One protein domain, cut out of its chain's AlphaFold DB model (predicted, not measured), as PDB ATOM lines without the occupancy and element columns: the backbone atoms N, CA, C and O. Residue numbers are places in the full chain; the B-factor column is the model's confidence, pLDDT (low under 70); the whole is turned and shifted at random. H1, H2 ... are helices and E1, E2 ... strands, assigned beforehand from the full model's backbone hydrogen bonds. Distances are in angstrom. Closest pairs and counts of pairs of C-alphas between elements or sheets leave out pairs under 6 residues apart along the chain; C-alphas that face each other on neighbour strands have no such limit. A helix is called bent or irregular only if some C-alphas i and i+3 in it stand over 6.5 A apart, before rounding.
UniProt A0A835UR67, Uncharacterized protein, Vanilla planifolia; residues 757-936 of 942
ATOM      1  N   SER A 757     119.757 122.840  84.741       67.75
ATOM      2  CA  SER A 757     120.706 123.762  85.364       67.75
ATOM      3  C   SER A 757     120.995 123.500  86.853       67.75
ATOM      4  O   SER A 757     121.967 124.035  87.385       67.75
ATOM      5  N   ILE A 758     120.175 122.720  87.568       76.56
ATOM      6  CA  ILE A 758     120.503 122.236  88.922       76.56
ATOM      7  C   ILE A 758     121.402 120.999  88.825       76.56
ATOM      8  O   ILE A 758     122.418 120.932  89.514       76.56
ATOM      9  N   VAL A 759     121.074 120.059  87.934       80.75
ATOM     10  CA  VAL A 759     121.865 118.840  87.692       80.75
ATOM     11  C   VAL A 759     123.255 119.195  87.153       80.75
ATOM     12  O   VAL A 759     124.252 118.719  87.682       80.75
ATOM     13  N   GLU A 760     123.339 120.101  86.177       83.50
ATOM     14  CA  GLU A 760     124.585 120.651  85.619       83.50
ATOM     15  C   GLU A 760     125.485 121.251  86.711       83.50
ATOM     16  O   GLU A 760     126.659 120.891  86.830       83.50
ATOM     17  N   LYS A 761     124.922 122.103  87.581       84.75
ATOM     18  CA  LYS A 761     125.644 122.673  88.729       84.75
ATOM     19  C   LYS A 761     126.112 121.599  89.700       84.75
ATOM     20  O   LYS A 761     127.242 121.670  90.181       84.75
ATOM     21  N   GLU A 762     125.282 120.605  90.004       86.88
ATOM     22  CA  GLU A 762     125.696 119.478  90.837       86.88
ATOM     23  C   GLU A 762     126.848 118.687  90.202       86.88
ATOM     24  O   GLU A 762     127.766 118.300  90.919       86.88
ATOM     25  N   MET A 763     126.839 118.466  88.886       87.06
ATOM     26  CA  MET A 763     127.902 117.742  88.177       87.06
ATOM     27  C   MET A 763     129.234 118.497  88.196       87.06
ATOM     28  O   MET A 763     130.259 117.894  88.504       87.06
ATOM     29  N   VAL A 764     129.234 119.815  87.980       89.06
ATOM     30  CA  VAL A 764     130.462 120.628  88.072       89.06
ATOM     31  C   VAL A 764     130.998 120.668  89.513       89.06
ATOM     32  O   VAL A 764     132.199 120.524  89.733       89.06
ATOM     33  N   ASN A 765     130.126 120.743  90.526       89.81
ATOM     34  CA  ASN A 765     130.545 120.602  91.929       89.81
ATOM     35  C   ASN A 765     131.095 119.192  92.247       89.81
ATOM     36  O   ASN A 765     132.081 119.062  92.981       89.81
ATOM     37  N   LYS A 766     130.512 118.130  91.676       90.31
ATOM     38  CA  LYS A 766     131.015 116.745  91.785       90.31
ATOM     39  C   LYS A 766     132.378 116.584  91.094       90.31
ATOM     40  O   LYS A 766     133.246 115.901  91.632       90.31
ATOM     41  N   PHE A 767     132.618 117.279  89.980       91.44
ATOM     42  CA  PHE A 767     133.906 117.295  89.276       91.44
ATOM     43  C   PHE A 767     135.024 117.891  90.152       91.44
ATOM     44  O   PHE A 767     135.998 117.199  90.456       91.44
ATOM     45  N   PHE A 768     134.856 119.117  90.666       90.81
ATOM     46  CA  PHE A 768     135.863 119.740  91.543       90.81
ATOM     47  C   PHE A 768     136.052 118.996  92.877       90.81
ATOM     48  O   PHE A 768     137.178 118.890  93.368       90.81
ATOM     49  N   THR A 769     134.993 118.420  93.460       90.50
ATOM     50  CA  THR A 769     135.144 117.585  94.668       90.50
ATOM     51  C   THR A 769     135.851 116.258  94.381       90.50
ATOM     52  O   THR A 769     136.637 115.823  95.219       90.50
ATOM     53  N   SER A 770     135.689 115.662  93.195       90.50
ATOM     54  CA  SER A 770     136.451 114.469  92.780       90.50
ATOM     55  C   SER A 770     137.951 114.760  92.650       90.50
ATOM     56  O   SER A 770     138.764 113.958  93.110       90.50
ATOM     57  N   ILE A 771     138.335 115.935  92.130       90.69
ATOM     58  CA  ILE A 771     139.739 116.395  92.103       90.69
ATOM     59  C   ILE A 771     140.278 116.591  93.527       90.69
ATOM     60  O   ILE A 771     141.319 116.035  93.875       90.69
ATOM     61  N   ASN A 772     139.544 117.308  94.384       91.00
ATOM     62  CA  ASN A 772     139.940 117.559  95.777       91.00
ATOM     63  C   ASN A 772     140.044 116.283  96.630       91.00
ATOM     64  O   ASN A 772     140.865 116.220  97.544       91.00
ATOM     65  N   ASN A 773     139.230 115.270  96.328       89.44
ATOM     66  CA  ASN A 773     139.267 113.950  96.959       89.44
ATOM     67  C   ASN A 773     140.247 112.983  96.265       89.44
ATOM     68  O   ASN A 773     140.363 111.835  96.690       89.44
ATOM     69  N   ARG A 774     140.944 113.433  95.208       87.06
ATOM     70  CA  ARG A 774     141.892 112.654  94.390       87.06
ATOM     71  C   ARG A 774     141.295 111.368  93.799       87.06
ATOM     72  O   ARG A 774     141.999 110.380  93.596       87.06
ATOM     73  N   ASN A 775     139.990 111.372  93.522       89.12
ATOM     74  CA  ASN A 775     139.270 110.212  93.011       89.12
ATOM     75  C   ASN A 775     139.131 110.273  91.484       89.12
ATOM     76  O   ASN A 775     138.220 110.899  90.939       89.12
ATOM     77  N   VAL A 776     140.043 109.586  90.792       86.19
ATOM     78  CA  VAL A 776     140.062 109.516  89.324       86.19
ATOM     79  C   VAL A 776     138.878 108.710  88.767       86.19
ATOM     80  O   VAL A 776     138.395 109.053  87.695       86.19
ATOM     81  N   THR A 777     138.359 107.685  89.462       88.12
ATOM     82  CA  THR A 777     137.235 106.889  88.922       88.12
ATOM     83  C   THR A 777     135.932 107.681  88.947       88.12
ATOM     84  O   THR A 777     135.264 107.762  87.922       88.12
ATOM     85  N   GLN A 778     135.640 108.379  90.050       87.50
ATOM     86  CA  GLN A 778     134.499 109.302  90.137       87.50
ATOM     87  C   GLN A 778     134.605 110.454  89.131       87.50
ATOM     88  O   GLN A 778     133.600 110.860  88.554       87.50
ATOM     89  N   LEU A 779     135.816 110.961  88.872       88.69
ATOM     90  CA  LEU A 779     136.023 111.965  87.831       88.69
ATOM     91  C   LEU A 779     135.737 111.397  86.431       88.69
ATOM     92  O   LEU A 779     135.053 112.049  85.652       88.69
ATOM     93  N   LEU A 780     136.201 110.182  86.119       88.56
ATOM     94  CA  LEU A 780     135.920 109.516  84.841       88.56
ATOM     95  C   LEU A 780     134.424 109.205  84.659       88.56
ATOM     96  O   LEU A 780     133.916 109.348  83.552       88.56
ATOM     97  N   GLU A 781     133.704 108.828  85.715       90.00
ATOM     98  CA  GLU A 781     132.251 108.581  85.681       90.00
ATOM     99  C   GLU A 781     131.432 109.823  85.267       90.00
ATOM    100  O   GLU A 781     130.357 109.675  84.694       90.00
ATOM    101  N   LEU A 782     131.946 111.039  85.497       88.19
ATOM    102  CA  LEU A 782     131.299 112.309  85.124       88.19
ATOM    103  C   LEU A 782     131.612 112.775  83.687       88.19
ATOM    104  O   LEU A 782     130.962 113.698  83.184       88.19
ATOM    105  N   LEU A 783     132.615 112.180  83.035       89.62
ATOM    106  CA  LEU A 783     133.072 112.554  81.695       89.62
ATOM    107  C   LEU A 783     132.418 111.671  80.625       89.62
ATOM    108  O   LEU A 783     132.391 110.442  80.738       89.62
ATOM    109  N   SER A 784     131.953 112.296  79.545       89.94
ATOM    110  CA  SER A 784     131.582 111.598  78.312       89.94
ATOM    111  C   SER A 784     132.825 110.980  77.659       89.94
ATOM    112  O   SER A 784     133.940 111.472  77.846       89.94
ATOM    113  N   ASP A 785     132.661 109.894  76.905       86.31
ATOM    114  CA  ASP A 785     133.800 109.150  76.352       86.31
ATOM    115  C   ASP A 785     134.603 109.995  75.339       86.31
ATOM    116  O   ASP A 785     135.836 109.998  75.390       86.31
ATOM    117  N   ASP A 786     133.910 110.829  74.555       84.94
ATOM    118  CA  ASP A 786     134.468 111.808  73.603       84.94
ATOM    119  C   ASP A 786     134.899 113.149  74.252       84.94
ATOM    120  O   ASP A 786     135.091 114.145  73.552       84.94
ATOM    121  N   CYS A 787     135.026 113.231  75.585       87.50
ATOM    122  CA  CYS A 787     135.235 114.513  76.271       87.50
ATOM    123  C   CYS A 787     136.493 115.268  75.794       87.50
ATOM    124  O   CYS A 787     137.598 114.725  75.785       87.50
ATOM    125  N   CYS A 788     136.336 116.558  75.488       88.25
ATOM    126  CA  CYS A 788     137.413 117.462  75.082       88.25
ATOM    127  C   CYS A 788     137.789 118.429  76.221       88.25
ATOM    128  O   CYS A 788     136.917 119.090  76.783       88.25
ATOM    129  N   TYR A 789     139.082 118.574  76.520       88.81
ATOM    130  CA  TYR A 789     139.612 119.617  77.410       88.81
ATOM    131  C   TYR A 789     140.444 120.610  76.592       88.81
ATOM    132  O   TYR A 789     141.480 120.252  76.032       88.81
ATOM    133  N   GLU A 790     139.959 121.844  76.486       86.44
ATOM    134  CA  GLU A 790     140.565 122.950  75.743       86.44
ATOM    135  C   GLU A 790     140.955 124.053  76.735       86.44
ATOM    136  O   GLU A 790     140.132 124.483  77.535       86.44
ATOM    137  N   ASP A 791     142.211 124.489  76.725       83.44
ATOM    138  CA  ASP A 791     142.765 125.385  77.747       83.44
ATOM    139  C   ASP A 791     143.865 126.258  77.118       83.44
ATOM    140  O   ASP A 791     144.711 125.768  76.360       83.44
ATOM    141  N   THR A 792     143.848 127.564  77.404       76.44
ATOM    142  CA  THR A 792     144.833 128.524  76.890       76.44
ATOM    143  C   THR A 792     146.247 128.237  77.405       76.44
ATOM    144  O   THR A 792     147.207 128.575  76.713       76.44
ATOM    145  N   LEU A 793     146.409 127.511  78.517       76.38
ATOM    146  CA  LEU A 793     147.704 127.076  79.057       76.38
ATOM    147  C   LEU A 793     148.426 126.020  78.198       76.38
ATOM    148  O   LEU A 793     149.652 125.895  78.295       76.38
ATOM    149  N   PHE A 794     147.707 125.273  77.350       81.25
ATOM    150  CA  PHE A 794     148.243 124.155  76.561       81.25
ATOM    151  C   PHE A 794     148.204 124.430  75.050       81.25
ATOM    152  O   PHE A 794     147.352 125.159  74.540       81.25
ATOM    153  N   HIS A 795     149.163 123.867  74.307       75.94
ATOM    154  CA  HIS A 795     149.277 124.098  72.859       75.94
ATOM    155  C   HIS A 795     148.277 123.264  72.037       75.94
ATOM    156  O   HIS A 795     147.833 123.705  70.982       75.94
ATOM    157  N   SER A 796     147.892 122.090  72.541       81.25
ATOM    158  CA  SER A 796     146.886 121.195  71.963       81.25
ATOM    159  C   SER A 796     145.786 120.903  72.989       81.25
ATOM    160  O   SER A 796     146.118 120.713  74.163       81.25
ATOM    161  N   PRO A 797     144.504 120.814  72.586       86.69
ATOM    162  CA  PRO A 797     143.463 120.269  73.450       86.69
ATOM    163  C   PRO A 797     143.705 118.772  73.697       86.69
ATOM    164  O   PRO A 797     144.284 118.087  72.853       86.69
ATOM    165  N   PHE A 798     143.234 118.265  74.834       87.31
ATOM    166  CA  PHE A 798     143.251 116.834  75.156       87.31
ATOM    167  C   PHE A 798     141.904 116.220  74.780       87.31
ATOM    168  O   PHE A 798     140.854 116.806  75.067       87.31
ATOM    169  N   THR A 799     141.920 115.052  74.142       87.19
ATOM    170  CA  THR A 799     140.734 114.476  73.499       87.19
ATOM    171  C   THR A 799     140.449 113.061  73.972       87.19
ATOM    172  O   THR A 799     141.294 112.171  73.927       87.19
ATOM    173  N   GLY A 800     139.210 112.844  74.395       87.38
ATOM    174  CA  GLY A 800     138.763 111.579  74.938       87.38
ATOM    175  C   GLY A 800     139.059 111.442  76.432       87.38
ATOM    176  O   GLY A 800     140.084 111.863  76.977       87.38
ATOM    177  N   LYS A 801     138.133 110.767  77.103       87.88
ATOM    178  CA  LYS A 801     138.076 110.519  78.549       87.88
ATOM    179  C   LYS A 801     139.375 110.007  79.180       87.88
ATOM    180  O   LYS A 801     139.697 110.381  80.307       87.88
ATOM    181  N   GLN A 802     140.155 109.192  78.464       87.62
ATOM    182  CA  GLN A 802     141.436 108.683  78.970       87.62
ATOM    183  C   GLN A 802     142.537 109.752  79.030       87.62
ATOM    184  O   GLN A 802     143.354 109.718  79.949       87.62
ATOM    185  N   GLU A 803     142.583 110.696  78.088       87.44
ATOM    186  CA  GLU A 803     143.599 111.759  78.082       87.44
ATOM    187  C   GLU A 803     143.306 112.794  79.166       87.44
ATOM    188  O   GLU A 803     144.177 113.099  79.982       87.44
ATOM    189  N   VAL A 804     142.046 113.232  79.256       87.62
ATOM    190  CA  VAL A 804     141.562 114.125  80.320       87.62
ATOM    191  C   VAL A 804     141.776 113.490  81.703       87.62
ATOM    192  O   VAL A 804     142.254 114.154  82.620       87.62
ATOM    193  N   GLY A 805     141.529 112.181  81.848       87.00
ATOM    194  CA  GLY A 805     141.819 111.435  83.078       87.00
ATOM    195  C   GLY A 805     143.311 111.377  83.442       87.00
ATOM    196  O   GLY A 805     143.660 111.515  84.615       87.00
ATOM    197  N   ARG A 806     144.211 111.229  82.458       89.75
ATOM    198  CA  ARG A 806     145.673 111.278  82.677       89.75
ATOM    199  C   ARG A 806     146.141 112.676  83.087       89.75
ATOM    200  O   ARG A 806     146.966 112.784  83.993       89.75
ATOM    201  N   LEU A 807     145.607 113.729  82.467       89.19
ATOM    202  CA  LEU A 807     145.890 115.117  82.846       89.19
ATOM    203  C   LEU A 807     145.417 115.401  84.279       89.19
ATOM    204  O   LEU A 807     146.193 115.902  85.095       89.19
ATOM    205  N   ALA A 808     144.189 114.997  84.618       89.06
ATOM    206  CA  ALA A 808     143.645 115.115  85.968       89.06
ATOM    207  C   ALA A 808     144.496 114.358  87.005       89.06
ATOM    208  O   ALA A 808     144.737 114.882  88.089       89.06
ATOM    209  N   ALA A 809     145.021 113.173  86.671       90.50
ATOM    210  CA  ALA A 809     145.934 112.435  87.544       90.50
ATOM    211  C   ALA A 809     147.277 113.168  87.763       90.50
ATOM    212  O   ALA A 809     147.700 113.308  88.912       90.50
ATOM    213  N   LYS A 810     147.911 113.706  86.703       90.69
ATOM    214  CA  LYS A 810     149.124 114.547  86.832       90.69
ATOM    215  C   LYS A 810     148.870 115.775  87.722       90.69
ATOM    216  O   LYS A 810     149.700 116.113  88.564       90.69
ATOM    217  N   LEU A 811     147.714 116.422  87.563       90.44
ATOM    218  CA  LEU A 811     147.291 117.574  88.365       90.44
ATOM    219  C   LEU A 811     147.077 117.203  89.844       90.44
ATOM    220  O   LEU A 811     147.621 117.867  90.727       90.44
ATOM    221  N   MET A 812     146.350 116.115  90.124       90.12
ATOM    222  CA  MET A 812     146.142 115.598  91.484       90.12
ATOM    223  C   MET A 812     147.464 115.241  92.179       90.12
ATOM    224  O   MET A 812     147.573 115.407  93.395       90.12
ATOM    225  N   GLU A 813     148.473 114.765  91.443       90.69
ATOM    226  CA  GLU A 813     149.824 114.553  91.972       90.69
ATOM    227  C   GLU A 813     150.499 115.892  92.319       90.69
ATOM    228  O   GLU A 813     150.897 116.099  93.467       90.69
ATOM    229  N   ALA A 814     150.561 116.824  91.359       88.31
ATOM    230  CA  ALA A 814     151.226 118.122  91.495       88.31
ATOM    231  C   ALA A 814     150.665 119.000  92.628       88.31
ATOM    232  O   ALA A 814     151.420 119.706  93.296       88.31
ATOM    233  N   MET A 815     149.358 118.933  92.896       87.00
ATOM    234  CA  MET A 815     148.711 119.682  93.981       87.00
ATOM    235  C   MET A 815     149.193 119.299  95.394       87.00
ATOM    236  O   MET A 815     149.007 120.075  96.327       87.00
ATOM    237  N   GLY A 816     149.781 118.116  95.603       85.69
ATOM    238  CA  GLY A 816     150.060 117.630  96.962       85.69
ATOM    239  C   GLY A 816     148.777 117.370  97.784       85.69
ATOM    240  O   GLY A 816     147.668 117.429  97.242       85.69
ATOM    241  N   PRO A 817     148.884 116.963  99.060       85.88
ATOM    242  CA  PRO A 817     147.731 116.611  99.899       85.88
ATOM    243  C   PRO A 817     146.965 117.823 100.460       85.88
ATOM    244  O   PRO A 817     145.821 117.675 100.892       85.88
ATOM    245  N   ASN A 818     147.593 119.004 100.492       86.12
ATOM    246  CA  ASN A 818     147.101 120.170 101.234       86.12
ATOM    247  C   ASN A 818     146.512 121.296 100.365       86.12
ATOM    248  O   ASN A 818     145.848 122.177 100.916       86.12
ATOM    249  N   VAL A 819     146.729 121.274  99.042       89.62
ATOM    250  CA  VAL A 819     146.110 122.214  98.090       89.62
ATOM    251  C   VAL A 819     144.760 121.669  97.621       89.62
ATOM    252  O   VAL A 819     144.627 120.476  97.353       89.62
ATOM    253  N   LYS A 820     143.752 122.538  97.505       90.94
ATOM    254  CA  LYS A 820     142.399 122.217  97.023       90.94
ATOM    255  C   LYS A 820     141.869 123.321  96.110       90.94
ATOM    256  O   LYS A 820     142.132 124.494  96.357       90.94
ATOM    257  N   PHE A 821     141.082 122.954  95.104       90.50
ATOM    258  CA  PHE A 821     140.246 123.888  94.354       90.50
ATOM    259  C   PHE A 821     139.080 124.363  95.225       90.50
ATOM    260  O   PHE A 821     138.325 123.546  95.761       90.50
ATOM    261  N   VAL A 822     138.880 125.673  95.305       88.94
ATOM    262  CA  VAL A 822     137.613 126.285  95.715       88.94
ATOM    263  C   VAL A 822     136.975 126.854  94.455       88.94
ATOM    264  O   VAL A 822     137.559 127.716  93.806       88.94
ATOM    265  N   ALA A 823     135.803 126.337  94.085       87.62
ATOM    266  CA  ALA A 823     135.102 126.701  92.857       87.62
ATOM    267  C   ALA A 823     133.729 127.312  93.164       87.62
ATOM    268  O   ALA A 823     132.984 126.806  94.003       87.62
ATOM    269  N   GLN A 824     133.389 128.384  92.453       87.31
ATOM    270  CA  GLN A 824     132.082 129.023  92.455       87.31
ATOM    271  C   GLN A 824     131.421 128.785  91.096       87.31
ATOM    272  O   GLN A 824     131.911 129.240  90.063       87.31
ATOM    273  N   VAL A 825     130.313 128.040  91.102       85.06
ATOM    274  CA  VAL A 825     129.630 127.572  89.888       85.06
ATOM    275  C   VAL A 825     128.453 128.487  89.538       85.06
ATOM    276  O   VAL A 825     127.582 128.744  90.372       85.06
ATOM    277  N   PHE A 826     128.401 128.939  88.288       80.31
ATOM    278  CA  PHE A 826     127.400 129.842  87.729       80.31
ATOM    279  C   PHE A 826     126.708 129.183  86.528       80.31
ATOM    280  O   PHE A 826     127.366 128.690  85.619       80.31
ATOM    281  N   SER A 827     125.378 129.216  86.459       71.69
ATOM    282  CA  SER A 827     124.693 128.911  85.194       71.69
ATOM    283  C   SER A 827     124.791 130.098  84.250       71.69
ATOM    284  O   SER A 827     124.405 131.204  84.642       71.69
ATOM    285  N   SER A 828     125.238 129.862  83.019       55.62
ATOM    286  CA  SER A 828     125.165 130.867  81.962       55.62
ATOM    287  C   SER A 828     123.720 131.044  81.472       55.62
ATOM    288  O   SER A 828     122.811 130.305  81.856       55.62
ATOM    289  N   ILE A 829     123.486 132.043  80.618       44.28
ATOM    290  CA  ILE A 829     122.196 132.246  79.938       44.28
ATOM    291  C   ILE A 829     122.284 131.577  78.556       44.28
ATOM    292  O   ILE A 829     122.343 132.232  77.517       44.28
ATOM    293  N   GLY A 830     122.356 130.247  78.591       51.19
ATOM    294  CA  GLY A 830     122.582 129.333  77.472       51.19
ATOM    295  C   GLY A 830     122.900 127.931  78.004       51.19
ATOM    296  O   GLY A 830     122.981 127.750  79.218       51.19
ATOM    297  N   ASP A 831     123.093 126.961  77.112       58.72
ATOM    298  CA  ASP A 831     123.169 125.521  77.433       58.72
ATOM    299  C   ASP A 831     124.537 125.086  78.027       58.72
ATOM    300  O   ASP A 831     125.108 124.063  77.647       58.72
ATOM    301  N   GLY A 832     125.099 125.894  78.933       66.56
ATOM    302  CA  GLY A 832     126.413 125.688  79.542       66.56
ATOM    303  C   GLY A 832     126.525 126.287  80.946       66.56
ATOM    304  O   GLY A 832     125.915 127.311  81.278       66.56
ATOM    305  N   THR A 833     127.336 125.646  81.785       82.81
ATOM    306  CA  THR A 833     127.593 126.062  83.170       82.81
ATOM    307  C   THR A 833     129.057 126.471  83.308       82.81
ATOM    308  O   THR A 833     129.950 125.708  82.958       82.81
ATOM    309  N   ALA A 834     129.308 127.665  83.836       87.31
ATOM    310  CA  ALA A 834     130.644 128.198  84.082       87.31
ATOM    311  C   ALA A 834     131.063 127.962  85.541       87.31
ATOM    312  O   ALA A 834     130.220 127.929  86.442       87.31
ATOM    313  N   ALA A 835     132.358 127.862  85.819       87.44
ATOM    314  CA  ALA A 835     132.881 127.877  87.180       87.44
ATOM    315  C   ALA A 835     134.191 128.659  87.273       87.44
ATOM    316  O   ALA A 835     135.195 128.294  86.662       87.44
ATOM    317  N   GLN A 836     134.180 129.706  88.097       89.06
ATOM    318  CA  GLN A 836     135.397 130.392  88.513       89.06
ATOM    319  C   GLN A 836     136.011 129.615  89.676       89.06
ATOM    320  O   GLN A 836     135.304 129.252  90.617       89.06
ATOM    321  N   TRP A 837     137.312 129.363  89.640       90.06
ATOM    322  CA  TRP A 837     138.012 128.591  90.659       90.06
ATOM    323  C   TRP A 837     139.294 129.284  91.117       90.06
ATOM    324  O   TRP A 837     139.853 130.122  90.414       90.06
ATOM    325  N   PHE A 838     139.754 128.933  92.317       89.56
ATOM    326  CA  PHE A 838     141.072 129.302  92.827       89.56
ATOM    327  C   PHE A 838     141.663 128.195  93.712       89.56
ATOM    328  O   PHE A 838     140.914 127.436  94.336       89.56
ATOM    329  N   LEU A 839     142.995 128.079  93.783       88.69
ATOM    330  CA  LEU A 839     143.649 127.105  94.664       88.69
ATOM    331  C   LEU A 839     143.873 127.658  96.075       88.69
ATOM    332  O   LEU A 839     144.269 128.808  96.283       88.69
ATOM    333  N   VAL A 840     143.649 126.791  97.060       89.69
ATOM    334  CA  VAL A 840     143.786 127.075  98.490       89.69
ATOM    335  C   VAL A 840     144.646 126.003  99.151       89.69
ATOM    336  O   VAL A 840     144.300 124.825  99.111       89.69
ATOM    337  N   TRP A 841     145.733 126.405  99.808       90.00
ATOM    338  CA  TRP A 841     146.564 125.550 100.659       90.00
ATOM    339  C   TRP A 841     146.227 125.809 102.131       90.00
ATOM    340  O   TRP A 841     146.364 126.931 102.605       90.00
ATOM    341  N   LYS A 842     145.732 124.796 102.857       85.25
ATOM    342  CA  LYS A 842     145.359 124.867 104.298       85.25
ATOM    343  C   LYS A 842     144.497 126.078 104.737       85.25
ATOM    344  O   LYS A 842     144.465 126.410 105.918       85.25
ATOM    345  N   GLY A 843     143.759 126.706 103.819       81.75
ATOM    346  CA  GLY A 843     142.929 127.900 104.065       81.75
ATOM    347  C   GLY A 843     143.494 129.208 103.490       81.75
ATOM    348  O   GLY A 843     142.767 130.192 103.401       81.75
ATOM    349  N   MET A 844     144.747 129.207 103.035       81.81
ATOM    350  CA  MET A 844     145.420 130.330 102.381       81.81
ATOM    351  C   MET A 844     145.256 130.238 100.861       81.81
ATOM    352  O   MET A 844     145.494 129.179 100.280       81.81
ATOM    353  N   THR A 845     144.876 131.324 100.190       84.06
ATOM    354  CA  THR A 845     144.797 131.364  98.721       84.06
ATOM    355  C   THR A 845     146.191 131.413  98.097       84.06
ATOM    356  O   THR A 845     147.057 132.153  98.562       84.06
ATOM    357  N   ILE A 846     146.423 130.649  97.025       82.31
ATOM    358  CA  ILE A 846     147.677 130.713  96.262       82.31
ATOM    359  C   ILE A 846     147.543 131.826  95.200       82.31
ATOM    360  O   ILE A 846     146.650 131.754  94.353       82.31
ATOM    361  N   PRO A 847     148.389 132.867  95.192       71.25
ATOM    362  CA  PRO A 847     148.315 133.911  94.165       71.25
ATOM    363  C   PRO A 847     148.584 133.388  92.731       71.25
ATOM    364  O   PRO A 847     149.273 132.389  92.552       71.25
ATOM    365  N   TRP A 848     147.986 134.032  91.717       69.06
ATOM    366  CA  TRP A 848     147.842 133.582  90.301       69.06
ATOM    367  C   TRP A 848     147.134 132.245  90.064       69.06
ATOM    368  O   TRP A 848     146.849 131.929  88.917       69.06
ATOM    369  N   SER A 849     146.756 131.495  91.098       76.56
ATOM    370  CA  SER A 849     146.054 130.214  90.937       76.56
ATOM    371  C   SER A 849     144.545 130.336  90.675       76.56
ATOM    372  O   SER A 849     143.788 129.457  91.077       76.56
ATOM    373  N   GLN A 850     144.094 131.433  90.062       82.12
ATOM    374  CA  GLN A 850     142.688 131.648  89.705       82.12
ATOM    375  C   GLN A 850     142.454 131.302  88.233       82.12
ATOM    376  O   GLN A 850     143.322 131.595  87.413       82.12
ATOM    377  N   GLY A 851     141.274 130.780  87.904       82.56
ATOM    378  CA  GLY A 851     140.864 130.575  86.517       82.56
ATOM    379  C   GLY A 851     139.352 130.462  86.328       82.56
ATOM    380  O   GLY A 851     138.591 130.392  87.302       82.56
ATOM    381  N   LEU A 852     138.904 130.466  85.074       85.44
ATOM    382  CA  LEU A 852     137.501 130.340  84.674       85.44
ATOM    383  C   LEU A 852     137.315 129.196  83.669       85.44
ATOM    384  O   LEU A 852     137.842 129.246  82.562       85.44
ATOM    385  N   ASN A 853     136.502 128.200  84.036       88.06
ATOM    386  CA  ASN A 853     136.185 127.059  83.175       88.06
ATOM    387  C   ASN A 853     134.710 127.080  82.747       88.06
ATOM    388  O   ASN A 853     133.827 127.017  83.603       88.06
ATOM    389  N   ASP A 854     134.446 127.063  81.443       87.75
ATOM    390  CA  ASP A 854     133.123 126.798  80.867       87.75
ATOM    391  C   ASP A 854     132.940 125.292  80.613       87.75
ATOM    392  O   ASP A 854     133.822 124.634  80.056       87.75
ATOM    393  N   PHE A 855     131.788 124.746  81.011       88.25
ATOM    394  CA  PHE A 855     131.419 123.338  80.848       88.25
ATOM    395  C   PHE A 855     130.210 123.199  79.912       88.25
ATOM    396  O   PHE A 855     129.140 123.762  80.162       88.25
ATOM    397  N   GLU A 856     130.382 122.395  78.865       86.31
ATOM    398  CA  GLU A 856     129.336 121.947  77.940       86.31
ATOM    399  C   GLU A 856     128.988 120.481  78.252       86.31
ATOM    400  O   GLU A 856     129.863 119.683  78.614       86.31
ATOM    401  N   PHE A 857     127.711 120.117  78.114       85.94
ATOM    402  CA  PHE A 857     127.205 118.789  78.475       85.94
ATOM    403  C   PHE A 857     126.664 118.027  77.261       85.94
ATOM    404  O   PHE A 857     126.073 118.594  76.342       85.94
ATOM    405  N   SER A 858     126.844 116.707  77.271       83.12
ATOM    406  CA  SER A 858     126.169 115.787  76.358       83.12
ATOM    407  C   SER A 858     124.685 115.655  76.716       83.12
ATOM    408  O   SER A 858     124.279 115.866  77.859       83.12
ATOM    409  N   LYS A 859     123.880 115.195  75.750       75.19
ATOM    410  CA  LYS A 859     122.440 114.896  75.898       75.19
ATOM    411  C   LYS A 859     122.133 113.855  76.986       75.19
ATOM    412  O   LYS A 859     120.986 113.722  77.395       75.19
ATOM    413  N   GLU A 860     123.149 113.124  77.432       75.88
ATOM    414  CA  GLU A 860     123.085 112.102  78.481       75.88
ATOM    415  C   GLU A 860     123.376 112.658  79.891       75.88
ATOM    416  O   GLU A 860     123.444 111.889  80.844       75.88
ATOM    417  N   ASN A 861     123.532 113.982  80.041       80.06
ATOM    418  CA  ASN A 861     123.999 114.640  81.268       80.06
ATOM    419  C   ASN A 861     125.387 114.134  81.710       80.06
ATOM    420  O   ASN A 861     125.589 113.731  82.850       80.06
ATOM    421  N   LEU A 862     126.350 114.171  80.789       86.00
ATOM    422  CA  LEU A 862     127.777 113.955  81.055       86.00
ATOM    423  C   LEU A 862     128.566 115.157  80.538       86.00
ATOM    424  O   LEU A 862     128.163 115.764  79.546       86.00
ATOM    425  N   ILE A 863     129.689 115.501  81.168       87.81
ATOM    426  CA  ILE A 863     130.547 116.599  80.698       87.81
ATOM    427  C   ILE A 863     131.158 116.188  79.349       87.81
ATOM    428  O   ILE A 863     131.821 115.151  79.261       87.81
ATOM    429  N   SER A 864     130.908 116.971  78.297       87.25
ATOM    430  CA  SER A 864     131.374 116.702  76.926       87.25
ATOM    431  C   SER A 864     132.499 117.636  76.489       87.25
ATOM    432  O   SER A 864     133.379 117.223  75.732       87.25
ATOM    433  N   LYS A 865     132.523 118.876  76.985       87.69
ATOM    434  CA  LYS A 865     133.653 119.780  76.776       87.69
ATOM    435  C   LYS A 865     133.896 120.677  77.982       87.69
ATOM    436  O   LYS A 865     132.960 121.139  78.627       87.69
ATOM    437  N   ILE A 866     135.172 120.924  78.257       89.25
ATOM    438  CA  ILE A 866     135.658 121.878  79.254       89.25
ATOM    439  C   ILE A 866     136.542 122.889  78.517       89.25
ATOM    440  O   ILE A 866     137.414 122.480  77.746       89.25
ATOM    441  N   LYS A 867     136.306 124.184  78.735       86.69
ATOM    442  CA  LYS A 867     137.057 125.300  78.140       86.69
ATOM    443  C   LYS A 867     137.630 126.205  79.225       86.69
ATOM    444  O   LYS A 867     136.855 126.811  79.959       86.69
ATOM    445  N   GLY A 868     138.949 126.341  79.302       81.94
ATOM    446  CA  GLY A 868     139.591 127.437  80.031       81.94
ATOM    447  C   GLY A 868     139.391 128.759  79.281       81.94
ATOM    448  O   GLY A 868     139.677 128.834  78.087       81.94
ATOM    449  N   LEU A 869     138.882 129.784  79.966       66.19
ATOM    450  CA  LEU A 869     138.621 131.129  79.428       66.19
ATOM    451  C   LEU A 869     139.640 132.183  79.901       66.19
ATOM    452  O   LEU A 869     139.399 133.384  79.763       66.19
ATOM    453  N   ASP A 870     140.760 131.746  80.474       62.72
ATOM    454  CA  ASP A 870     141.778 132.634  81.033       62.72
ATOM    455  C   ASP A 870     142.596 133.340  79.939       62.72
ATOM    456  O   ASP A 870     142.823 132.788  78.857       62.72
ATOM    457  N   GLU A 871     143.031 134.574  80.230       57.06
ATOM    458  CA  GLU A 871     143.738 135.459  79.292       57.06
ATOM    459  C   GLU A 871     144.924 134.752  78.610       57.06
ATOM    460  O   GLU A 871     145.731 134.094  79.270       57.06
ATOM    461  N   GLU A 872     145.047 134.896  77.284       52.28
ATOM    462  CA  GLU A 872     146.094 134.224  76.506       52.28
ATOM    463  C   GLU A 872     147.496 134.654  76.966       52.28
ATOM    464  O   GLU A 872     147.984 135.742  76.648       52.28
ATOM    465  N   LEU A 873     148.172 133.769  77.704       55.28
ATOM    466  CA  LEU A 873     149.565 133.962  78.087       55.28
ATOM    467  C   LEU A 873     150.444 134.000  76.829       55.28
ATOM    468  O   LEU A 873     150.427 133.068  76.025       55.28
ATOM    469  N   LEU A 874     151.276 135.045  76.717       51.25
ATOM    470  CA  LEU A 874     152.228 135.260  75.611       51.25
ATOM    471  C   LEU A 874     153.123 134.041  75.320       51.25
ATOM    472  O   LEU A 874     153.593 133.867  74.198       51.25
ATOM    473  N   GLN A 875     153.344 133.194  76.326       58.88
ATOM    474  CA  GLN A 875     153.996 131.902  76.200       58.88
ATOM    475  C   GLN A 875     153.176 130.864  76.976       58.88
ATOM    476  O   GLN A 875     153.008 130.977  78.190       58.88
ATOM    477  N   LYS A 876     152.657 129.850  76.275       65.69
ATOM    478  CA  LYS A 876     151.868 128.767  76.877       65.69
ATOM    479  C   LYS A 876     152.777 127.846  77.714       65.69
ATOM    480  O   LYS A 876     153.654 127.212  77.125       65.69
ATOM    481  N   PRO A 877     152.602 127.736  79.047       65.31
ATOM    482  CA  PRO A 877     153.536 127.002  79.905       65.31
ATOM    483  C   PRO A 877     153.401 125.472  79.813       65.31
ATOM    484  O   PRO A 877     154.317 124.761  80.229       65.31
ATOM    485  N   GLY A 878     152.287 124.950  79.283       79.94
ATOM    486  CA  GLY A 878     152.072 123.515  79.079       79.94
ATOM    487  C   GLY A 878     152.316 122.686  80.343       79.94
ATOM    488  O   GLY A 878     151.927 123.071  81.444       79.94
ATOM    489  N   GLU A 879     153.002 121.545  80.215       81.81
ATOM    490  CA  GLU A 879     153.274 120.669  81.368       81.81
ATOM    491  C   GLU A 879     154.178 121.306  82.442       81.81
ATOM    492  O   GLU A 879     154.146 120.876  83.598       81.81
ATOM    493  N   SER A 880     154.945 122.353  82.118       80.94
ATOM    494  CA  SER A 880     155.806 123.030  83.095       80.94
ATOM    495  C   SER A 880     155.009 123.778  84.169       80.94
ATOM    496  O   SER A 880     155.522 123.943  85.275       80.94
ATOM    497  N   ILE A 881     153.728 124.113  83.942       81.75
ATOM    498  CA  ILE A 881     152.869 124.651  85.015       81.75
ATOM    499  C   ILE A 881     152.591 123.610  86.113       81.75
ATOM    500  O   ILE A 881     152.519 123.956  87.290       81.75
ATOM    501  N   LEU A 882     152.515 122.320  85.758       86.44
ATOM    502  CA  LEU A 882     152.332 121.230  86.722       86.44
ATOM    503  C   LEU A 882     153.614 120.985  87.530       86.44
ATOM    504  O   LEU A 882     153.541 120.707  88.727       86.44
ATOM    505  N   LYS A 883     154.791 121.157  86.909       86.75
ATOM    506  CA  LYS A 883     156.079 121.160  87.622       86.75
ATOM    507  C   LYS A 883     156.142 122.316  88.627       86.75
ATOM    508  O   LYS A 883     156.410 122.077  89.799       86.75
ATOM    509  N   ILE A 884     155.808 123.537  88.201       86.06
ATOM    510  CA  ILE A 884     155.761 124.732  89.063       86.06
ATOM    511  C   ILE A 884     154.786 124.543  90.232       86.06
ATOM    512  O   ILE A 884     155.151 124.788  91.380       86.06
ATOM    513  N   LEU A 885     153.578 124.028  89.980       87.31
ATOM    514  CA  LEU A 885     152.607 123.725  91.035       87.31
ATOM    515  C   LEU A 885     153.152 122.703  92.048       87.31
ATOM    516  O   LEU A 885     152.919 122.862  93.244       87.31
ATOM    517  N   LYS A 886     153.918 121.702  91.593       90.06
ATOM    518  CA  LYS A 886     154.572 120.697  92.447       90.06
ATOM    519  C   LYS A 886     155.736 121.271  93.269       90.06
ATOM    520  O   LYS A 886     155.918 120.879  94.422       90.06
ATOM    521  N   ILE A 887     156.492 122.224  92.724       87.88
ATOM    522  CA  ILE A 887     157.521 122.974  93.468       87.88
ATOM    523  C   ILE A 887     156.850 123.790  94.582       87.88
ATOM    524  O   ILE A 887     157.204 123.647  95.751       87.88
ATOM    525  N   ILE A 888     155.810 124.564  94.250       85.88
ATOM    526  CA  ILE A 888     155.075 125.398  95.213       85.88
ATOM    527  C   ILE A 888     154.401 124.541  96.297       85.88
ATOM    528  O   ILE A 888     154.560 124.829  97.483       85.88
ATOM    529  N   SER A 889     153.681 123.475  95.929       88.25
ATOM    530  CA  SER A 889     152.971 122.625  96.896       88.25
ATOM    531  C   SER A 889     153.931 121.915  97.852       88.25
ATOM    532  O   SER A 889     153.703 121.923  99.063       88.25
ATOM    533  N   THR A 890     155.051 121.381  97.348       88.62
ATOM    534  CA  THR A 890     156.061 120.738  98.203       88.62
ATOM    535  C   THR A 890     156.848 121.734  99.050       88.62
ATOM    536  O   THR A 890     157.253 121.376 100.151       88.62
ATOM    537  N   ALA A 891     157.047 122.978  98.606       86.00
ATOM    538  CA  ALA A 891     157.677 124.020  99.416       86.00
ATOM    539  C   ALA A 891     156.789 124.465 100.589       86.00
ATOM    540  O   ALA A 891     157.259 124.515 101.725       86.00
ATOM    541  N   LEU A 892     155.497 124.708 100.338       85.81
ATOM    542  CA  LEU A 892     154.524 125.037 101.386       85.81
ATOM    543  C   LEU A 892     154.367 123.881 102.392       85.81
ATOM    544  O   LEU A 892     154.285 124.109 103.597       85.81
ATOM    545  N   ASP A 893     154.381 122.631 101.917       86.56
ATOM    546  CA  ASP A 893     154.313 121.449 102.783       86.56
ATOM    547  C   ASP A 893     155.593 121.202 103.603       86.56
ATOM    548  O   ASP A 893     155.487 120.674 104.712       86.56
ATOM    549  N   LYS A 894     156.775 121.609 103.112       86.81
ATOM    550  CA  LYS A 894     158.048 121.579 103.862       86.81
ATOM    551  C   LYS A 894     158.116 122.667 104.940       86.81
ATOM    552  O   LYS A 894     158.494 122.362 106.068       86.81
ATOM    553  N   SER A 895     157.752 123.906 104.599       83.00
ATOM    554  CA  SER A 895     157.915 125.091 105.458       83.00
ATOM    555  C   SER A 895     156.572 125.778 105.744       83.00
ATOM    556  O   SER A 895     156.311 126.871 105.238       83.00
ATOM    557  N   PRO A 896     155.695 125.167 106.567       80.81
ATOM    558  CA  PRO A 896     154.364 125.705 106.829       80.81
ATOM    559  C   PRO A 896     154.368 127.005 107.648       80.81
ATOM    560  O   PRO A 896     153.399 127.752 107.572       80.81
ATOM    561  N   GLU A 897     155.429 127.282 108.414       79.44
ATOM    562  CA  GLU A 897     155.576 128.530 109.184       79.44
ATOM    563  C   GLU A 897     155.926 129.732 108.289       79.44
ATOM    564  O   GLU A 897     155.470 130.843 108.547       79.44
ATOM    565  N   ASP A 898     156.665 129.504 107.199       81.06
ATOM    566  CA  ASP A 898     157.047 130.537 106.227       81.06
ATOM    567  C   ASP A 898     156.031 130.691 105.081       81.06
ATOM    568  O   ASP A 898     156.243 131.490 104.168       81.06
ATOM    569  N   ALA A 899     154.917 129.947 105.103       80.75
ATOM    570  CA  ALA A 899     153.945 129.897 104.009       80.75
ATOM    571  C   ALA A 899     153.419 131.287 103.597       80.75
ATOM    572  O   ALA A 899     153.304 131.570 102.404       80.75
ATOM    573  N   GLU A 900     153.177 132.193 104.552       80.56
ATOM    574  CA  GLU A 900     152.801 133.588 104.268       80.56
ATOM    575  C   GLU A 900     153.895 134.339 103.496       80.56
ATOM    576  O   GLU A 900     153.615 134.998 102.492       80.56
ATOM    577  N   ALA A 901     155.156 134.198 103.915       79.81
ATOM    578  CA  ALA A 901     156.297 134.839 103.270       79.81
ATOM    579  C   ALA A 901     156.577 134.252 101.875       79.81
ATOM    580  O   ALA A 901     156.904 135.001 100.953       79.81
ATOM    581  N   ILE A 902     156.400 132.938 101.696       81.88
ATOM    582  CA  ILE A 902     156.515 132.247 100.405       81.88
ATOM    583  C   ILE A 902     155.441 132.765  99.439       81.88
ATOM    584  O   ILE A 902     155.774 133.271  98.366       81.88
ATOM    585  N   LEU A 903     154.161 132.725  99.832       82.25
ATOM    586  CA  LEU A 903     153.047 133.194  98.998       82.25
ATOM    587  C   LEU A 903     153.151 134.698  98.678       82.25
ATOM    588  O   LEU A 903     152.824 135.109  97.564       82.25
ATOM    589  N   TYR A 904     153.677 135.512  99.599       82.06
ATOM    590  CA  TYR A 904     153.959 136.934  99.369       82.06
ATOM    591  C   TYR A 904     155.181 137.196  98.461       82.06
ATOM    592  O   TYR A 904     155.269 138.259  97.839       82.06
ATOM    593  N   LYS A 905     156.119 136.247  98.332       81.25
ATOM    594  CA  LYS A 905     157.283 136.346  97.430       81.25
ATOM    595  C   LYS A 905     156.995 135.853  96.008       81.25
ATOM    596  O   LYS A 905     157.496 136.474  95.068       81.25
ATOM    597  N   LEU A 906     156.127 134.848  95.823       80.25
ATOM    598  CA  LEU A 906     155.647 134.381  94.506       80.25
ATOM    599  C   LEU A 906     155.330 135.489  93.464       80.25
ATOM    600  O   LEU A 906     155.757 135.316  92.321       80.25
ATOM    601  N   PRO A 907     154.677 136.638  93.782       78.56
ATOM    602  CA  PRO A 907     154.441 137.713  92.797       78.56
ATOM    603  C   PRO A 907     155.696 138.263  92.132       78.56
ATOM    604  O   PRO A 907     155.614 138.833  91.046       78.56
ATOM    605  N   LYS A 908     156.835 138.179  92.820       76.62
ATOM    606  CA  LYS A 908     158.121 138.653  92.317       76.62
ATOM    607  C   LYS A 908     158.747 137.570  91.445       76.62
ATOM    608  O   LYS A 908     159.071 137.868  90.305       76.62
ATOM    609  N   VAL A 909     158.752 136.315  91.914       77.69
ATOM    610  CA  VAL A 909     159.207 135.134  91.149       77.69
ATOM    611  C   VAL A 909     158.550 135.080  89.763       77.69
ATOM    612  O   VAL A 909     159.248 135.099  88.754       77.69
ATOM    613  N   PHE A 910     157.213 135.109  89.695       73.62
ATOM    614  CA  PHE A 910     156.478 135.030  88.423       73.62
ATOM    615  C   PHE A 910     156.667 136.250  87.506       73.62
ATOM    616  O   PHE A 910     156.534 136.113  86.296       73.62
ATOM    617  N   ARG A 911     156.985 137.438  88.042       71.50
ATOM    618  CA  ARG A 911     157.272 138.641  87.230       71.50
ATOM    619  C   ARG A 911     158.723 138.731  86.764       71.50
ATOM    620  O   ARG A 911     158.987 139.410  85.780       71.50
ATOM    621  N   SER A 912     159.645 138.082  87.469       71.44
ATOM    622  CA  SER A 912     161.057 137.962  87.088       71.44
ATOM    623  C   SER A 912     161.302 136.866  86.045       71.44
ATOM    624  O   SER A 912     162.401 136.778  85.505       71.44
ATOM    625  N   LEU A 913     160.292 136.046  85.746       70.31
ATOM    626  CA  LEU A 913     160.325 135.031  84.699       70.31
ATOM    627  C   LEU A 913     160.200 135.697  83.311       70.31
ATOM    628  O   LEU A 913     159.094 135.919  82.816       70.31
ATOM    629  N   GLN A 914     161.329 136.060  82.697       56.16
ATOM    630  CA  GLN A 914     161.347 136.623  81.341       56.16
ATOM    631  C   GLN A 914     161.181 135.522  80.270       56.16
ATOM    632  O   GLN A 914     161.639 134.397  80.487       56.16
ATOM    633  N   PRO A 915     160.545 135.817  79.117       54.31
ATOM    634  CA  PRO A 915     160.271 134.843  78.056       54.31
ATOM    635  C   PRO A 915     161.495 134.595  77.152       54.31
ATOM    636  O   PRO A 915     161.415 134.708  75.928       54.31
ATOM    637  N   ASP A 916     162.641 134.270  77.754       44.84
ATOM    638  CA  ASP A 916     163.861 133.935  77.018       44.84
ATOM    639  C   ASP A 916     163.787 132.513  76.440       44.84
ATOM    640  O   ASP A 916     163.289 131.567  77.059       44.84
ATOM    641  N   SER A 917     164.261 132.355  75.206       48.97
ATOM    642  CA  SER A 917     164.053 131.133  74.433       48.97
ATOM    643  C   SER A 917     164.963 129.973  74.868       48.97
ATOM    644  O   SER A 917     166.140 130.147  75.171       48.97
ATOM    645  N   SER A 918     164.416 128.752  74.792       49.31
ATOM    646  CA  SER A 918     165.084 127.433  74.894       49.31
ATOM    647  C   SER A 918     165.348 126.787  76.269       49.31
ATOM    648  O   SER A 918     165.792 125.639  76.289       49.31
ATOM    649  N   HIS A 919     164.991 127.404  77.400       54.38
ATOM    650  CA  HIS A 919     165.045 126.738  78.717       54.38
ATOM    651  C   HIS A 919     163.666 126.323  79.256       54.38
ATOM    652  O   HIS A 919     162.648 126.939  78.940       54.38
ATOM    653  N   ASP A 920     163.626 125.266  80.079       71.00
ATOM    654  CA  ASP A 920     162.392 124.842  80.747       71.00
ATOM    655  C   ASP A 920     161.987 125.877  81.804       71.00
ATOM    656  O   ASP A 920     162.687 126.092  82.795       71.00
ATOM    657  N   ILE A 921     160.815 126.475  81.584       74.12
ATOM    658  CA  ILE A 921     160.121 127.419  82.468       74.12
ATOM    659  C   ILE A 921     160.078 126.935  83.930       74.12
ATOM    660  O   ILE A 921     160.138 127.745  84.854       74.12
ATOM    661  N   ALA A 922     159.999 125.623  84.163       75.50
ATOM    662  CA  ALA A 922     160.014 125.062  85.508       75.50
ATOM    663  C   ALA A 922     161.386 125.153  86.191       75.50
ATOM    664  O   ALA A 922     161.439 125.457  87.376       75.50
ATOM    665  N   GLU A 923     162.490 124.937  85.467       79.88
ATOM    666  CA  GLU A 923     163.837 125.040  86.040       79.88
ATOM    667  C   GLU A 923     164.232 126.489  86.334       79.88
ATOM    668  O   GLU A 923     164.920 126.762  87.318       79.88
ATOM    669  N   THR A 924     163.840 127.430  85.469       79.19
ATOM    670  CA  THR A 924     164.069 128.862  85.712       79.19
ATOM    671  C   THR A 924     163.214 129.355  86.876       79.19
ATOM    672  O   THR A 924     163.716 130.104  87.715       79.19
ATOM    673  N   PHE A 925     161.976 128.865  87.003       82.06
ATOM    674  CA  PHE A 925     161.154 129.094  88.189       82.06
ATOM    675  C   PHE A 925     161.789 128.506  89.458       82.06
ATOM    676  O   PHE A 925     161.874 129.220  90.449       82.06
ATOM    677  N   GLU A 926     162.267 127.255  89.443       82.75
ATOM    678  CA  GLU A 926     162.883 126.591  90.606       82.75
ATOM    679  C   GLU A 926     164.098 127.377  91.123       82.75
ATOM    680  O   GLU A 926     164.154 127.731  92.299       82.75
ATOM    681  N   LYS A 927     165.009 127.775  90.222       81.75
ATOM    682  CA  LYS A 927     166.209 128.569  90.550       81.75
ATOM    683  C   LYS A 927     165.862 129.940  91.151       81.75
ATOM    684  O   LYS A 927     166.496 130.364  92.116       81.75
ATOM    685  N   LEU A 928     164.850 130.633  90.615       79.38
ATOM    686  CA  LEU A 928     164.371 131.910  91.168       79.38
ATOM    687  C   LEU A 928     163.637 131.721  92.505       79.38
ATOM    688  O   LEU A 928     163.799 132.524  93.423       79.38
ATOM    689  N   PHE A 929     162.830 130.670  92.626       82.50
ATOM    690  CA  PHE A 929     162.071 130.348  93.828       82.50
ATOM    691  C   PHE A 929     163.008 130.032  94.999       82.50
ATOM    692  O   PHE A 929     162.888 130.657  96.052       82.50
ATOM    693  N   ASP A 930     163.999 129.162  94.793       81.19
ATOM    694  CA  ASP A 930     164.994 128.809  95.809       81.19
ATOM    695  C   ASP A 930     165.850 130.012  96.232       81.19
ATOM    696  O   ASP A 930     166.141 130.149  97.421       81.19
ATOM    697  N   HIS A 931     166.187 130.933  95.319       77.75
ATOM    698  CA  HIS A 931     166.838 132.207  95.662       77.75
ATOM    699  C   HIS A 931     165.961 133.037  96.610       77.75
ATOM    700  O   HIS A 931     166.383 133.396  97.713       77.75
ATOM    701  N   TYR A 932     164.707 133.291  96.223       69.44
ATOM    702  CA  TYR A 932     163.780 134.090  97.024       69.44
ATOM    703  C   TYR A 932     163.411 133.430  98.361       69.44
ATOM    704  O   TYR A 932     163.133 134.151  99.324       69.44
ATOM    705  N   VAL A 933     163.413 132.099  98.464       70.69
ATOM    706  CA  VAL A 933     163.212 131.376  99.731       70.69
ATOM    707  C   VAL A 933     164.473 131.414 100.601       70.69
ATOM    708  O   VAL A 933     164.368 131.742 101.783       70.69
ATOM    709  N   SER A 934     165.661 131.179 100.035       65.12
ATOM    710  CA  SER A 934     166.934 131.128 100.777       65.12
ATOM    711  C   SER A 934     167.334 132.475 101.386       65.12
ATOM    712  O   SER A 934     167.813 132.524 102.517       65.12
ATOM    713  N   GLU A 935     167.040 133.591 100.711       57.03
ATOM    714  CA  GLU A 935     167.172 134.950 101.271       57.03
ATOM    715  C   GLU A 935     166.125 135.274 102.367       57.03
ATOM    716  O   GLU A 935     166.000 136.413 102.812       57.03
ATOM    717  N   GLY A 936     165.302 134.307 102.793       46.91
ATOM    718  CA  GLY A 936     164.264 134.479 103.816       46.91
ATOM    719  C   GLY A 936     164.749 134.482 105.269       46.91
ATOM    720  O   GLY A 936     163.980 134.858 106.153       46.91
TER     721      GLY A 936
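Overview. This is residues 757 to 936 of the 942 residues of an uncharacterized protein of Vanilla planifolia (UniProt A0A835UR67). What is the main shape? A twisted, curled sheet of five strands has H1 and H3 over one face, with H2 packed on both helices. H4, H5 and H6 make a triangle at one end of the long axis. What builds it? The printed part has 180 residues with six named helices and five named strands, in the order H1 H2 E1 H3 E2 E3 E4 E5 H4 H5 H6; the class is mixed, and so is the sheet, E1 E5 E4 E3 E2. How large is it? It is compact, with a radius of gyration of the C-alphas of 17.0 A, and spans 55 by 36 by 29 A.

Along the chain. Where are the first elements? H1, residues 757 to 772, is 22.7 A long and begins at C-alpha 757 (120.706, 123.762, 85.364). H2 is 776 to 781, E1 783 to 790, bending by 102 degrees at 786, and H3 801 to 814, 20.0 A. Which strands follow? E2 is 819 to 827, 25.9 A; E3 is 832 to 841, 29.2 A; E4 is 844 to 857, 32.2 A, bending by 88 degrees at 847; E5 is 863 to 868. What closes the printed part? H4 is 880 to 894, 20.9 A; H5 is 899 to 912, 20.0 A, only just irregular with C-alphas 904 and 907 6.6 A apart; H6 is 921 to 934, 19.9 A, ending at C-alpha 934 (166.934, 131.128, 100.777).

Arrangement. How are the strands paired? E2 E3 E4 E5 form a meander, each the antiparallel neighbour of the one before, with N 836 and O 824 3.0 A apart, N 853 and O 835 2.9 A and N 867 and O 854 2.8 A. E1 is parallel to E5, N 788 and O 864 being 3.0 A apart. Which helices are on the sheet? H1 and H3 are on one face, making two layers, helices over a sheet; their closest C-alphas to it include Asn 772 and Lys 820, 5.4 A, and Asp 785 and Lys 801, 5.0 A. H5 is on it too, Ile 846 and Leu 903 being 6.5 A apart, while H4 only grazes it with residues 885 to 893. How do helices meet? H3, the hub, touches H2 (Leu 780 and Gly 805, 6.4 A), H4 with residues 810 to 814 alone (Ala 814 and Lys 886, 4.3 A) and, only just, H1, with 3 pairs of C-alphas within 8 A. H1 and H2 are a helical hairpin, closest at Ser 770 and Leu 779, 5.6 A; H6 touches H4 (Ser 880 and Ala 922, 5.3 A) and H5 (Val 909 and Leu 928, 6.1 A). Every O i to N i+4 pair is within hydrogen-bond range in H2, H3, H4 and H6, against 11 of 12 in H1 and 7 of 10 in H5.

Size, cuts and confidence. How far does it reach? The two C-alphas farthest apart, of Lys 859 and Glu 935, are 55.2 A apart. Are there cuts or long links? The printed part has no cut, and the link from E5 to H4, 11 residues, is long. Where is confidence low? The mean pLDDT of the printed part is 80.6, with 26 residues under 70, among them 828 to 832, 869 to 877 and 914 to 919.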